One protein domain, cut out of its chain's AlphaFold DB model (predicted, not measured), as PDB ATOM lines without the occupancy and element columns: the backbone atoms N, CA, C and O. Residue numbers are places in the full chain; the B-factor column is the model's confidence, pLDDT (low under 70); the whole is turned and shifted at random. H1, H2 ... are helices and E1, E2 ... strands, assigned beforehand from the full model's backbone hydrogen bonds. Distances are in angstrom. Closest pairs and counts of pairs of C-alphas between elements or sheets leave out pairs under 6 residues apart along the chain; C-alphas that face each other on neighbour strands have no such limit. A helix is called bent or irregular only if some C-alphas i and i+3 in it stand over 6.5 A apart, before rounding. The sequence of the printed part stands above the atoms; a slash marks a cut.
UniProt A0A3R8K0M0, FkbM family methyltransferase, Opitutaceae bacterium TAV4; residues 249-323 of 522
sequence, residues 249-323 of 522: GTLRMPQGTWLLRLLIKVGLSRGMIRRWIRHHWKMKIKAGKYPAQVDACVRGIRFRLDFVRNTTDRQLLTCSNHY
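AT A GLANCE: This is residues 249 to 323 of the 522 residues of the protein "FkbM family methyltransferase" of Opitutaceae bacterium TAV4 (UniProt A0A3R8K0M0). Look first for a short helix, H3, set between a small hairpin of two strands, E1 and E2, and the longest helix, H2; H1 runs beside H2 the opposite way, close to it but not clearly touching. The printed part has 75 residues with three named helices and two named strands, in the order H1, H2, E1, E2, H3; the sheet E1 - E2 is antiparallel and the class is mixed, helices and strands. The whole is compact, with a radius of gyration of the C-alphas of 11.3 A, and rounded, spanning 28 by 26 by 22 A.

IN THESE COORDINATES: Find C-alpha 255 at (190.397, 126.202, 164.545); there H1 begins, residues 255 to 265, 15.5 A long and irregular, with C-alphas 256 and 259 7.6 A apart. H2, residues 271 to 286, starts at C-alpha 271 at (208.320, 141.176, 158.492) and covers 23.0 A. Next come E1, residues 293 to 298, 14.6 A, and E2, residues 301 to 306, 15.6 A. H3, residues 311 to 318, 10.6 A, ends at C-alpha 318 at (202.411, 136.198, 166.356).

HOW THE PARTS SIT: In the hairpin E1 and E2, look for N 296 and O 303, 2.9 A apart, within hydrogen-bond range. The closest C-alphas of E2 and H3, Leu 305 and Asp 313, are 5.1 A apart. H2 touches H3 with residues 274 to 278 alone, about perpendicular at 75 degrees, closest at the C-alphas of Arg 274 and Thr 318, 6.6 A. H1 and H2 are close but not clearly touching, with the C-alphas of Leu 260 and Ile 277 closest at 6.8 A, at a shallow tilt of 20 degrees, opposite ways. H1 is apart from E1 and E2. Every O i to N i+4 pair is within hydrogen-bond range in H2 and H3, and 5 of 7 in H1.

THE WHOLE: The two C-alphas farthest apart, Thr 250 and Gly 271, are 30.8 A apart. The printed part has no cut, and no link is long. Look at residues 320 to 321 for pLDDT under 70.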
ATOM      1  N   GLY A 249     191.944 127.702 179.111       82.94
ATOM      2  CA  GLY A 249     191.547 126.720 178.106       82.94
ATOM      3  C   GLY A 249     190.109 126.884 177.614       82.94
ATOM      4  O   GLY A 249     189.739 126.192 176.662       82.94
ATOM      5  N   THR A 250     189.330 127.798 178.203       82.94
ATOM      6  CA  THR A 250     188.000 128.186 177.711       82.94
ATOM      7  C   THR A 250     188.111 129.050 176.450       82.94
ATOM      8  O   THR A 250     187.408 128.807 175.472       82.94
ATOM      9  N   LEU A 251     189.050 130.005 176.399       85.88
ATOM     10  CA  LEU A 251     189.216 130.914 175.254       85.88
ATOM     11  C   LEU A 251     190.174 130.333 174.209       85.88
ATOM     12  O   LEU A 251     191.222 130.904 173.905       85.88
ATOM     13  N   ARG A 252     189.857 129.151 173.671       83.81
ATOM     14  CA  ARG A 252     190.758 128.434 172.752       83.81
ATOM     15  C   ARG A 252     191.037 129.223 171.477       83.81
ATOM     16  O   ARG A 252     190.186 129.935 170.947       83.81
ATOM     17  N   MET A 253     192.228 129.002 170.922       82.12
ATOM     18  CA  MET A 253     192.553 129.489 169.585       82.12
ATOM     19  C   MET A 253     191.535 128.965 168.555       82.12
ATOM     20  O   MET A 253     191.326 127.749 168.492       82.12
ATOM     21  N   PRO A 254     190.955 129.831 167.701       83.12
ATOM     22  CA  PRO A 254     190.013 129.400 166.671       83.12
ATOM     23  C   PRO A 254     190.632 128.367 165.722       83.12
ATOM     24  O   PRO A 254     191.770 128.537 165.273       83.12
ATOM     25  N   GLN A 255     189.886 127.314 165.367       77.75
ATOM     26  CA  GLN A 255     190.397 126.202 164.545       77.75
ATOM     27  C   GLN A 255     190.944 126.664 163.179       77.75
ATOM     28  O   GLN A 255     191.979 126.179 162.723       77.75
ATOM     29  N   GLY A 256     190.326 127.684 162.572       78.12
ATOM     30  CA  GLY A 256     190.766 128.288 161.306       78.12
ATOM     31  C   GLY A 256     192.137 128.983 161.346       78.12
ATOM     32  O   GLY A 256     192.628 129.423 160.312       78.12
ATOM     33  N   THR A 257     192.786 129.078 162.511       81.25
ATOM     34  CA  THR A 257     194.127 129.673 162.655       81.25
ATOM     35  C   THR A 257     195.271 128.688 162.403       81.25
ATOM     36  O   THR A 257     196.431 129.073 162.541       81.25
ATOM     37  N   TRP A 258     194.997 127.431 162.032       83.38
ATOM     38  CA  TRP A 258     196.019 126.382 161.907       83.38
ATOM     39  C   TRP A 258     197.205 126.778 161.009       83.38
ATOM     40  O   TRP A 258     198.350 126.567 161.402       83.38
ATOM     41  N   LEU A 259     196.955 127.422 159.862       81.75
ATOM     42  CA  LEU A 259     198.011 127.846 158.936       81.75
ATOM     43  C   LEU A 259     198.863 128.973 159.537       81.75
ATOM     44  O   LEU A 259     200.087 128.948 159.451       81.75
ATOM     45  N   LEU A 260     198.229 129.929 160.224       82.56
ATOM     46  CA  LEU A 260     198.929 131.000 160.943       82.56
ATOM     47  C   LEU A 260     199.816 130.413 162.044       82.56
ATOM     48  O   LEU A 260     200.981 130.783 162.174       82.56
ATOM     49  N   ARG A 261     199.280 129.451 162.802       83.19
ATOM     50  CA  ARG A 261     200.004 128.735 163.858       83.19
ATOM     51  C   ARG A 261     201.170 127.930 163.295       83.19
ATOM     52  O   ARG A 261     202.227 127.904 163.921       83.19
ATOM     53  N   LEU A 262     201.008 127.322 162.120       84.12
ATOM     54  CA  LEU A 262     202.091 126.645 161.416       84.12
ATOM     55  C   LEU A 262     203.196 127.640 161.055       84.12
ATOM     56  O   LEU A 262     204.335 127.420 161.450       84.12
ATOM     57  N   LEU A 263     202.864 128.765 160.409       84.12
ATOM     58  CA  LEU A 263     203.827 129.817 160.047       84.12
ATOM     59  C   LEU A 263     204.577 130.378 161.261       84.12
ATOM     60  O   LEU A 263     205.771 130.672 161.176       84.12
ATOM     61  N   ILE A 264     203.893 130.517 162.398       83.00
ATOM     62  CA  ILE A 264     204.518 130.901 163.667       83.00
ATOM     63  C   ILE A 264     205.498 129.811 164.117       83.00
ATOM     64  O   ILE A 264     206.664 130.099 164.374       83.00
ATOM     65  N   LYS A 265     205.052 128.552 164.150       81.31
ATOM     66  CA  LYS A 265     205.848 127.411 164.620       81.31
ATOM     67  C   LYS A 265     207.089 127.144 163.762       81.31
ATOM     68  O   LYS A 265     208.127 126.804 164.315       81.31
ATOM     69  N   VAL A 266     206.999 127.307 162.441       83.81
ATOM     70  CA  VAL A 266     208.108 127.032 161.504       83.81
ATOM     71  C   VAL A 266     209.052 128.221 161.295       83.81
ATOM     72  O   VAL A 266     209.908 128.181 160.418       83.81
ATOM     73  N   GLY A 267     208.920 129.306 162.063       81.81
ATOM     74  CA  GLY A 267     209.853 130.433 161.957       81.81
ATOM     75  C   GLY A 267     209.459 131.515 160.943       81.81
ATOM     76  O   GLY A 267     210.081 132.578 160.942       81.81
ATOM     77  N   LEU A 268     208.409 131.323 160.140       85.06
ATOM     78  CA  LEU A 268     208.088 132.161 158.971       85.06
ATOM     79  C   LEU A 268     207.253 133.419 159.267       85.06
ATOM     80  O   LEU A 268     207.164 134.309 158.423       85.06
ATOM     81  N   SER A 269     206.679 133.553 160.464       85.44
ATOM     82  CA  SER A 269     205.974 134.779 160.879       85.44
ATOM     83  C   SER A 269     206.923 135.961 161.162       85.44
ATOM     84  O   SER A 269     207.187 136.352 162.305       85.44
ATOM     85  N   ARG A 270     207.452 136.567 160.092       83.00
ATOM     86  CA  ARG A 270     208.393 137.701 160.137       83.00
ATOM     87  C   ARG A 270     207.968 138.822 159.185       83.00
ATOM     88  O   ARG A 270     207.159 138.608 158.288       83.00
ATOM     89  N   GLY A 271     208.488 140.034 159.404       84.75
ATOM     90  CA  GLY A 271     208.320 141.176 158.492       84.75
ATOM     91  C   GLY A 271     206.874 141.412 158.029       84.75
ATOM     92  O   GLY A 271     205.962 141.554 158.854       84.75
ATOM     93  N   MET A 272     206.678 141.432 156.705       85.94
ATOM     94  CA  MET A 272     205.372 141.616 156.061       85.94
ATOM     95  C   MET A 272     204.382 140.493 156.381       85.94
ATOM     96  O   MET A 272     203.222 140.792 156.656       85.94
ATOM     97  N   ILE A 273     204.835 139.234 156.447       85.69
ATOM     98  CA  ILE A 273     203.982 138.085 156.792       85.69
ATOM     99  C   ILE A 273     203.375 138.306 158.177       85.69
ATOM    100  O   ILE A 273     202.160 138.288 158.332       85.69
ATOM    101  N   ARG A 274     204.190 138.641 159.182       87.12
ATOM    102  CA  ARG A 274     203.689 138.932 160.537       87.12
ATOM    103  C   ARG A 274     202.716 140.113 160.565       87.12
ATOM    104  O   ARG A 274     201.762 140.117 161.343       87.12
ATOM    105  N   ARG A 275     202.952 141.154 159.756       87.31
ATOM    106  CA  ARG A 275     202.024 142.294 159.637       87.31
ATOM    107  C   ARG A 275     200.685 141.850 159.045       87.31
ATOM    108  O   ARG A 275     199.652 142.227 159.592       87.31
ATOM    109  N   TRP A 276     200.712 141.005 158.017       89.00
ATOM    110  CA  TRP A 276     199.521 140.414 157.415       89.00
ATOM    111  C   TRP A 276     198.756 139.520 158.401       89.00
ATOM    112  O   TRP A 276     197.560 139.730 158.580       89.00
ATOM    113  N   ILE A 277     199.438 138.623 159.130       87.12
ATOM    114  CA  ILE A 277     198.822 137.779 160.172       87.12
ATOM    115  C   ILE A 277     198.097 138.650 161.202       87.12
ATOM    116  O   ILE A 277     196.927 138.414 161.503       87.12
ATOM    117  N   ARG A 278     198.765 139.696 161.712       87.81
ATOM    118  CA  ARG A 278     198.170 140.618 162.691       87.81
ATOM    119  C   ARG A 278     196.950 141.347 162.141       87.81
ATOM    120  O   ARG A 278     195.947 141.460 162.840       87.81
ATOM    121  N   HIS A 279     197.033 141.836 160.909       87.94
ATOM    122  CA  HIS A 279     195.926 142.528 160.260       87.94
ATOM    123  C   HIS A 279     194.731 141.591 160.038       87.94
ATOM    124  O   HIS A 279     193.619 141.913 160.454       87.94
ATOM    125  N   HIS A 280     194.964 140.403 159.475       87.06
ATOM    126  CA  HIS A 280     193.929 139.397 159.253       87.06
ATOM    127  C   HIS A 280     193.221 139.016 160.558       87.06
ATOM    128  O   HIS A 280     191.995 138.952 160.614       87.06
ATOM    129  N   TRP A 281     193.989 138.817 161.629       87.19
ATOM    130  CA  TRP A 281     193.442 138.494 162.941       87.19
ATOM    131  C   TRP A 281     192.562 139.619 163.491       87.19
ATOM    132  O   TRP A 281     191.437 139.358 163.913       87.19
ATOM    133  N   LYS A 282     193.020 140.878 163.413       85.62
ATOM    134  CA  LYS A 282     192.207 142.045 163.796       85.62
ATOM    135  C   LYS A 282     190.903 142.114 162.997       85.62
ATOM    136  O   LYS A 282     189.857 142.372 163.583       85.62
ATOM    137  N   MET A 283     190.943 141.847 161.689       86.62
ATOM    138  CA  MET A 283     189.743 141.821 160.843       86.62
ATOM    139  C   MET A 283     188.761 140.721 161.262       86.62
ATOM    140  O   MET A 283     187.557 140.956 161.310       86.62
ATOM    141  N   LYS A 284     189.256 139.531 161.621       87.12
ATOM    142  CA  LYS A 284     188.413 138.434 162.121       87.12
ATOM    143  C   LYS A 284     187.787 138.743 163.482       87.12
ATOM    144  O   LYS A 284     186.642 138.359 163.691       87.12
ATOM    145  N   ILE A 285     188.497 139.451 164.365       84.56
ATOM    146  CA  ILE A 285     187.938 139.933 165.638       84.56
ATOM    147  C   ILE A 285     186.834 140.962 165.377       84.56
ATOM    148  O   ILE A 285     185.732 140.807 165.891       84.56
ATOM    149  N   LYS A 286     187.085 141.966 164.523       83.88
ATOM    150  CA  LYS A 286     186.072 142.975 164.157       83.88
ATOM    151  C   LYS A 286     184.812 142.358 163.544       83.88
ATOM    152  O   LYS A 286     183.720 142.841 163.789       83.88
ATOM    153  N   ALA A 287     184.963 141.278 162.779       83.88
ATOM    154  CA  ALA A 287     183.847 140.536 162.197       83.88
ATOM    155  C   ALA A 287     183.147 139.574 163.183       83.88
ATOM    156  O   ALA A 287     182.361 138.739 162.739       83.88
ATOM    157  N   GLY A 288     183.488 139.601 164.478       82.00
ATOM    158  CA  GLY A 288     182.925 138.713 165.503       82.00
ATOM    159  C   GLY A 288     183.317 137.239 165.355       82.00
ATOM    160  O   GLY A 288     182.753 136.378 166.020       82.00
ATOM    161  N   LYS A 289     184.273 136.917 164.474       81.88
ATOM    162  CA  LYS A 289     184.658 135.529 164.172       81.88
ATOM    163  C   LYS A 289     185.692 134.989 165.151       81.88
ATOM    164  O   LYS A 289     185.696 133.787 165.398       81.88
ATOM    165  N   TYR A 290     186.586 135.842 165.660       83.69
ATOM    166  CA  TYR A 290     187.631 135.483 166.630       83.69
ATOM    167  C   TYR A 290     187.432 136.245 167.948       83.69
ATOM    168  O   TYR A 290     187.052 137.416 167.903       83.69
ATOM    169  N   PRO A 291     187.733 135.631 169.106       83.12
ATOM    170  CA  PRO A 291     187.673 136.324 170.386       83.12
ATOM    171  C   PRO A 291     188.813 137.347 170.510       83.12
ATOM    172  O   PRO A 291     189.884 137.187 169.916       83.12
ATOM    173  N   ALA A 292     188.588 138.398 171.304       84.44
ATOM    174  CA  ALA A 292     189.600 139.418 171.590       84.44
ATOM    175  C   ALA A 292     190.758 138.873 172.444       84.44
ATOM    176  O   ALA A 292     191.912 139.254 172.245       84.44
ATOM    177  N   GLN A 293     190.441 137.950 173.356       90.50
ATOM    178  CA  GLN A 293     191.397 137.243 174.200       90.50
ATOM    179  C   GLN A 293     191.491 135.775 173.801       90.50
ATOM    180  O   GLN A 293     190.491 135.157 173.434       90.50
ATOM    181  N   VAL A 294     192.696 135.218 173.881       91.00
ATOM    182  CA  VAL A 294     192.968 133.819 173.541       91.00
ATOM    183  C   VAL A 294     193.892 133.169 174.559       91.00
ATOM    184  O   VAL A 294     194.883 133.756 174.988       91.00
ATOM    185  N   ASP A 295     193.591 131.922 174.893       92.50
ATOM    186  CA  ASP A 295     194.429 131.065 175.714       92.50
ATOM    187  C   ASP A 295     195.455 130.359 174.820       92.50
ATOM    188  O   ASP A 295     195.113 129.621 173.887       92.50
ATOM    189  N   ALA A 296     196.736 130.600 175.092       90.06
ATOM    190  CA  ALA A 296     197.851 130.068 174.325       90.06
ATOM    191  C   ALA A 296     198.971 129.570 175.244       90.06
ATOM    192  O   ALA A 296     199.224 130.112 176.317       90.06
ATOM    193  N   CYS A 297     199.664 128.523 174.801       89.75
ATOM    194  CA  CYS A 297     200.864 128.033 175.466       89.75
ATOM    195  C   CYS A 297     202.095 128.541 174.715       89.75
ATOM    196  O   CYS A 297     202.313 128.171 173.559       89.75
ATOM    197  N   VAL A 298     202.902 129.376 175.365       86.69
ATOM    198  CA  VAL A 298     204.102 129.976 174.777       86.69
ATOM    199  C   VAL A 298     205.307 129.537 175.592       86.69
ATOM    200  O   VAL A 298     205.365 129.749 176.797       86.69
ATOM    201  N   ARG A 299     206.262 128.853 174.949       83.50
ATOM    202  CA  ARG A 299     207.443 128.258 175.615       83.50
ATOM    203  C   ARG A 299     207.075 127.339 176.792       83.50
ATOM    204  O   ARG A 299     207.807 127.238 177.777       83.50
ATOM    205  N   GLY A 300     205.931 126.660 176.697       87.56
ATOM    206  CA  GLY A 300     205.412 125.794 177.755       87.56
ATOM    207  C   GLY A 300     204.890 126.553 178.983       87.56
ATOM    208  O   GLY A 300     204.888 125.967 180.061       87.56
ATOM    209  N   ILE A 301     204.573 127.841 178.855       92.44
ATOM    210  CA  ILE A 301     203.903 128.664 179.867       92.44
ATOM    211  C   ILE A 301     202.506 128.971 179.341       92.44
ATOM    212  O   ILE A 301     202.333 129.279 178.158       92.44
ATOM    213  N   ARG A 302     201.509 128.853 180.208       94.75
ATOM    214  CA  ARG A 302     200.108 129.118 179.890       94.75
ATOM    215  C   ARG A 302     199.829 130.611 180.011       94.75
ATOM    216  O   ARG A 302     200.080 131.191 181.057       94.75
ATOM    217  N   PHE A 303     199.294 131.217 178.962       94.69
ATOM    218  CA  PHE A 303     198.853 132.607 178.979       94.69
ATOM    219  C   PHE A 303     197.413 132.710 178.489       94.69
ATOM    220  O   PHE A 303     197.010 131.951 177.603       94.69
ATOM    221  N   ARG A 304     196.678 133.679 179.026       94.19
ATOM    222  CA  ARG A 304     195.592 134.376 178.348       94.19
ATOM    223  C   ARG A 304     196.136 135.698 177.836       94.19
ATOM    224  O   ARG A 304     196.664 136.491 178.612       94.19
ATOM    225  N   LEU A 305     196.027 135.888 176.529       92.62
ATOM    226  CA  LEU A 305     196.624 137.002 175.801       92.62
ATOM    227  C   LEU A 305     195.529 137.863 175.181       92.62
ATOM    228  O   LEU A 305     194.641 137.335 174.507       92.62
ATOM    229  N   ASP A 306     195.607 139.175 175.377       89.69
ATOM    230  CA  ASP A 306     194.710 140.159 174.779       89.69
ATOM    231  C   ASP A 306     195.277 140.670 173.453       89.69
ATOM    232  O   ASP A 306     196.176 141.506 173.383       89.69
ATOM    233  N   PHE A 307     194.738 140.152 172.352       86.88
ATOM    234  CA  PHE A 307     195.252 140.451 171.019       86.88
ATOM    235  C   PHE A 307     194.954 141.884 170.562       86.88
ATOM    236  O   PHE A 307     195.654 142.452 169.708       86.88
ATOM    237  N   VAL A 308     193.853 142.440 171.067       81.12
ATOM    238  CA  VAL A 308     193.344 143.740 170.641       81.12
ATOM    239  C   VAL A 308     194.078 144.823 171.395       81.12
ATOM    240  O   VAL A 308     194.671 145.696 170.756       81.12
ATOM    241  N   ARG A 309     194.043 144.712 172.724       81.44
ATOM    242  CA  ARG A 309     194.386 145.784 173.642       81.44
ATOM    243  C   ARG A 309     195.809 145.718 174.160       81.44
ATOM    244  O   ARG A 309     196.174 146.603 174.905       81.44
ATOM    245  N   ASN A 310     196.607 144.702 173.837       85.69
ATOM    246  CA  ASN A 310     197.967 144.612 174.362       85.69
ATOM    247  C   ASN A 310     198.973 144.276 173.253       85.69
ATOM    248  O   ASN A 310     198.923 143.221 172.605       85.69
ATOM    249  N   THR A 311     199.893 145.207 172.992       85.00
ATOM    250  CA  THR A 311     200.909 145.021 171.955       85.00
ATOM    251  C   THR A 311     201.862 143.864 172.260       85.00
ATOM    252  O   THR A 311     202.155 143.095 171.336       85.00
ATOM    253  N   THR A 312     202.295 143.690 173.506       87.12
ATOM    254  CA  THR A 312     203.188 142.600 173.935       87.12
ATOM    255  C   THR A 312     202.524 141.240 173.752       87.12
ATOM    256  O   THR A 312     203.100 140.358 173.113       87.12
ATOM    257  N   ASP A 313     201.269 141.091 174.168       91.12
ATOM    258  CA  ASP A 313     200.484 139.863 173.987       91.12
ATOM    259  C   ASP A 313     200.329 139.493 172.508       91.12
ATOM    260  O   ASP A 313     200.542 138.349 172.088       91.12
ATOM    261  N   ARG A 314     200.018 140.488 171.673       89.31
ATOM    262  CA  ARG A 314     199.921 140.321 170.220       89.31
ATOM    263  C   ARG A 314     201.257 139.912 169.602       89.31
ATOM    264  O   ARG A 314     201.275 139.116 168.654       89.31
ATOM    265  N   GLN A 315     202.372 140.458 170.084       87.25
ATOM    266  CA  GLN A 315     203.707 140.043 169.649       87.25
ATOM    267  C   GLN A 315     203.990 138.608 170.084       87.25
ATOM    268  O   GLN A 315     204.398 137.806 169.246       87.25
ATOM    269  N   LEU A 316     203.686 138.258 171.330       88.50
ATOM    270  CA  LEU A 316     203.896 136.923 171.870       88.50
ATOM    271  C   LEU A 316     203.126 135.854 171.083       88.50
ATOM    272  O   LEU A 316     203.656 134.775 170.820       88.50
ATOM    273  N   LEU A 317     201.908 136.177 170.642       87.38
ATOM    274  CA  LEU A 317     201.088 135.266 169.851       87.38
ATOM    275  C   LEU A 317     201.574 135.103 168.407       87.38
ATOM    276  O   LEU A 317     201.384 134.045 167.814       87.38
ATOM    277  N   THR A 318     202.142 136.154 167.807       85.38
ATOM    278  CA  THR A 318     202.411 136.198 166.356       85.38
ATOM    279  C   THR A 318     203.882 136.108 165.985       85.38
ATOM    280  O   THR A 318     204.187 135.883 164.817       85.38
ATOM    281  N   CYS A 319     204.812 136.277 166.919       80.25
ATOM    282  CA  CYS A 319     206.238 136.160 166.647       80.25
ATOM    283  C   CYS A 319     206.656 134.693 166.508       80.25
ATOM    284  O   CYS A 319     206.452 133.885 167.407       80.25
ATOM    285  N   SER A 320     207.288 134.362 165.380       68.69
ATOM    286  CA  SER A 320     207.838 133.026 165.135       68.69
ATOM    287  C   SER A 320     209.228 132.796 165.736       68.69
ATOM    288  O   SER A 320     209.628 131.655 165.943       68.69
ATOM    289  N   ASN A 321     209.966 133.868 166.044       63.12
ATOM    290  CA  ASN A 321     211.154 133.796 166.894       63.12
ATOM    291  C   ASN A 321     210.774 134.046 168.350       63.12
ATOM    292  O   ASN A 321     209.814 134.762 168.625       63.12
ATOM    293  N   HIS A 322     211.587 133.512 169.264       70.12
ATOM    294  CA  HIS A 322     211.548 133.851 170.680       70.12
ATOM    295  C   HIS A 322     211.617 135.376 170.845       70.12
ATOM    296  O   HIS A 322     212.705 135.949 170.751       70.12
ATOM    297  N   TYR A 323     210.456 136.008 171.048       77.62
ATOM    298  CA  TYR A 323     210.356 137.400 171.471       77.62
ATOM    299  C   TYR A 323     211.257 137.582 172.697       77.62
ATOM    300  O   TYR A 323     211.312 136.688 173.543       77.62
TER     301      TYR A 323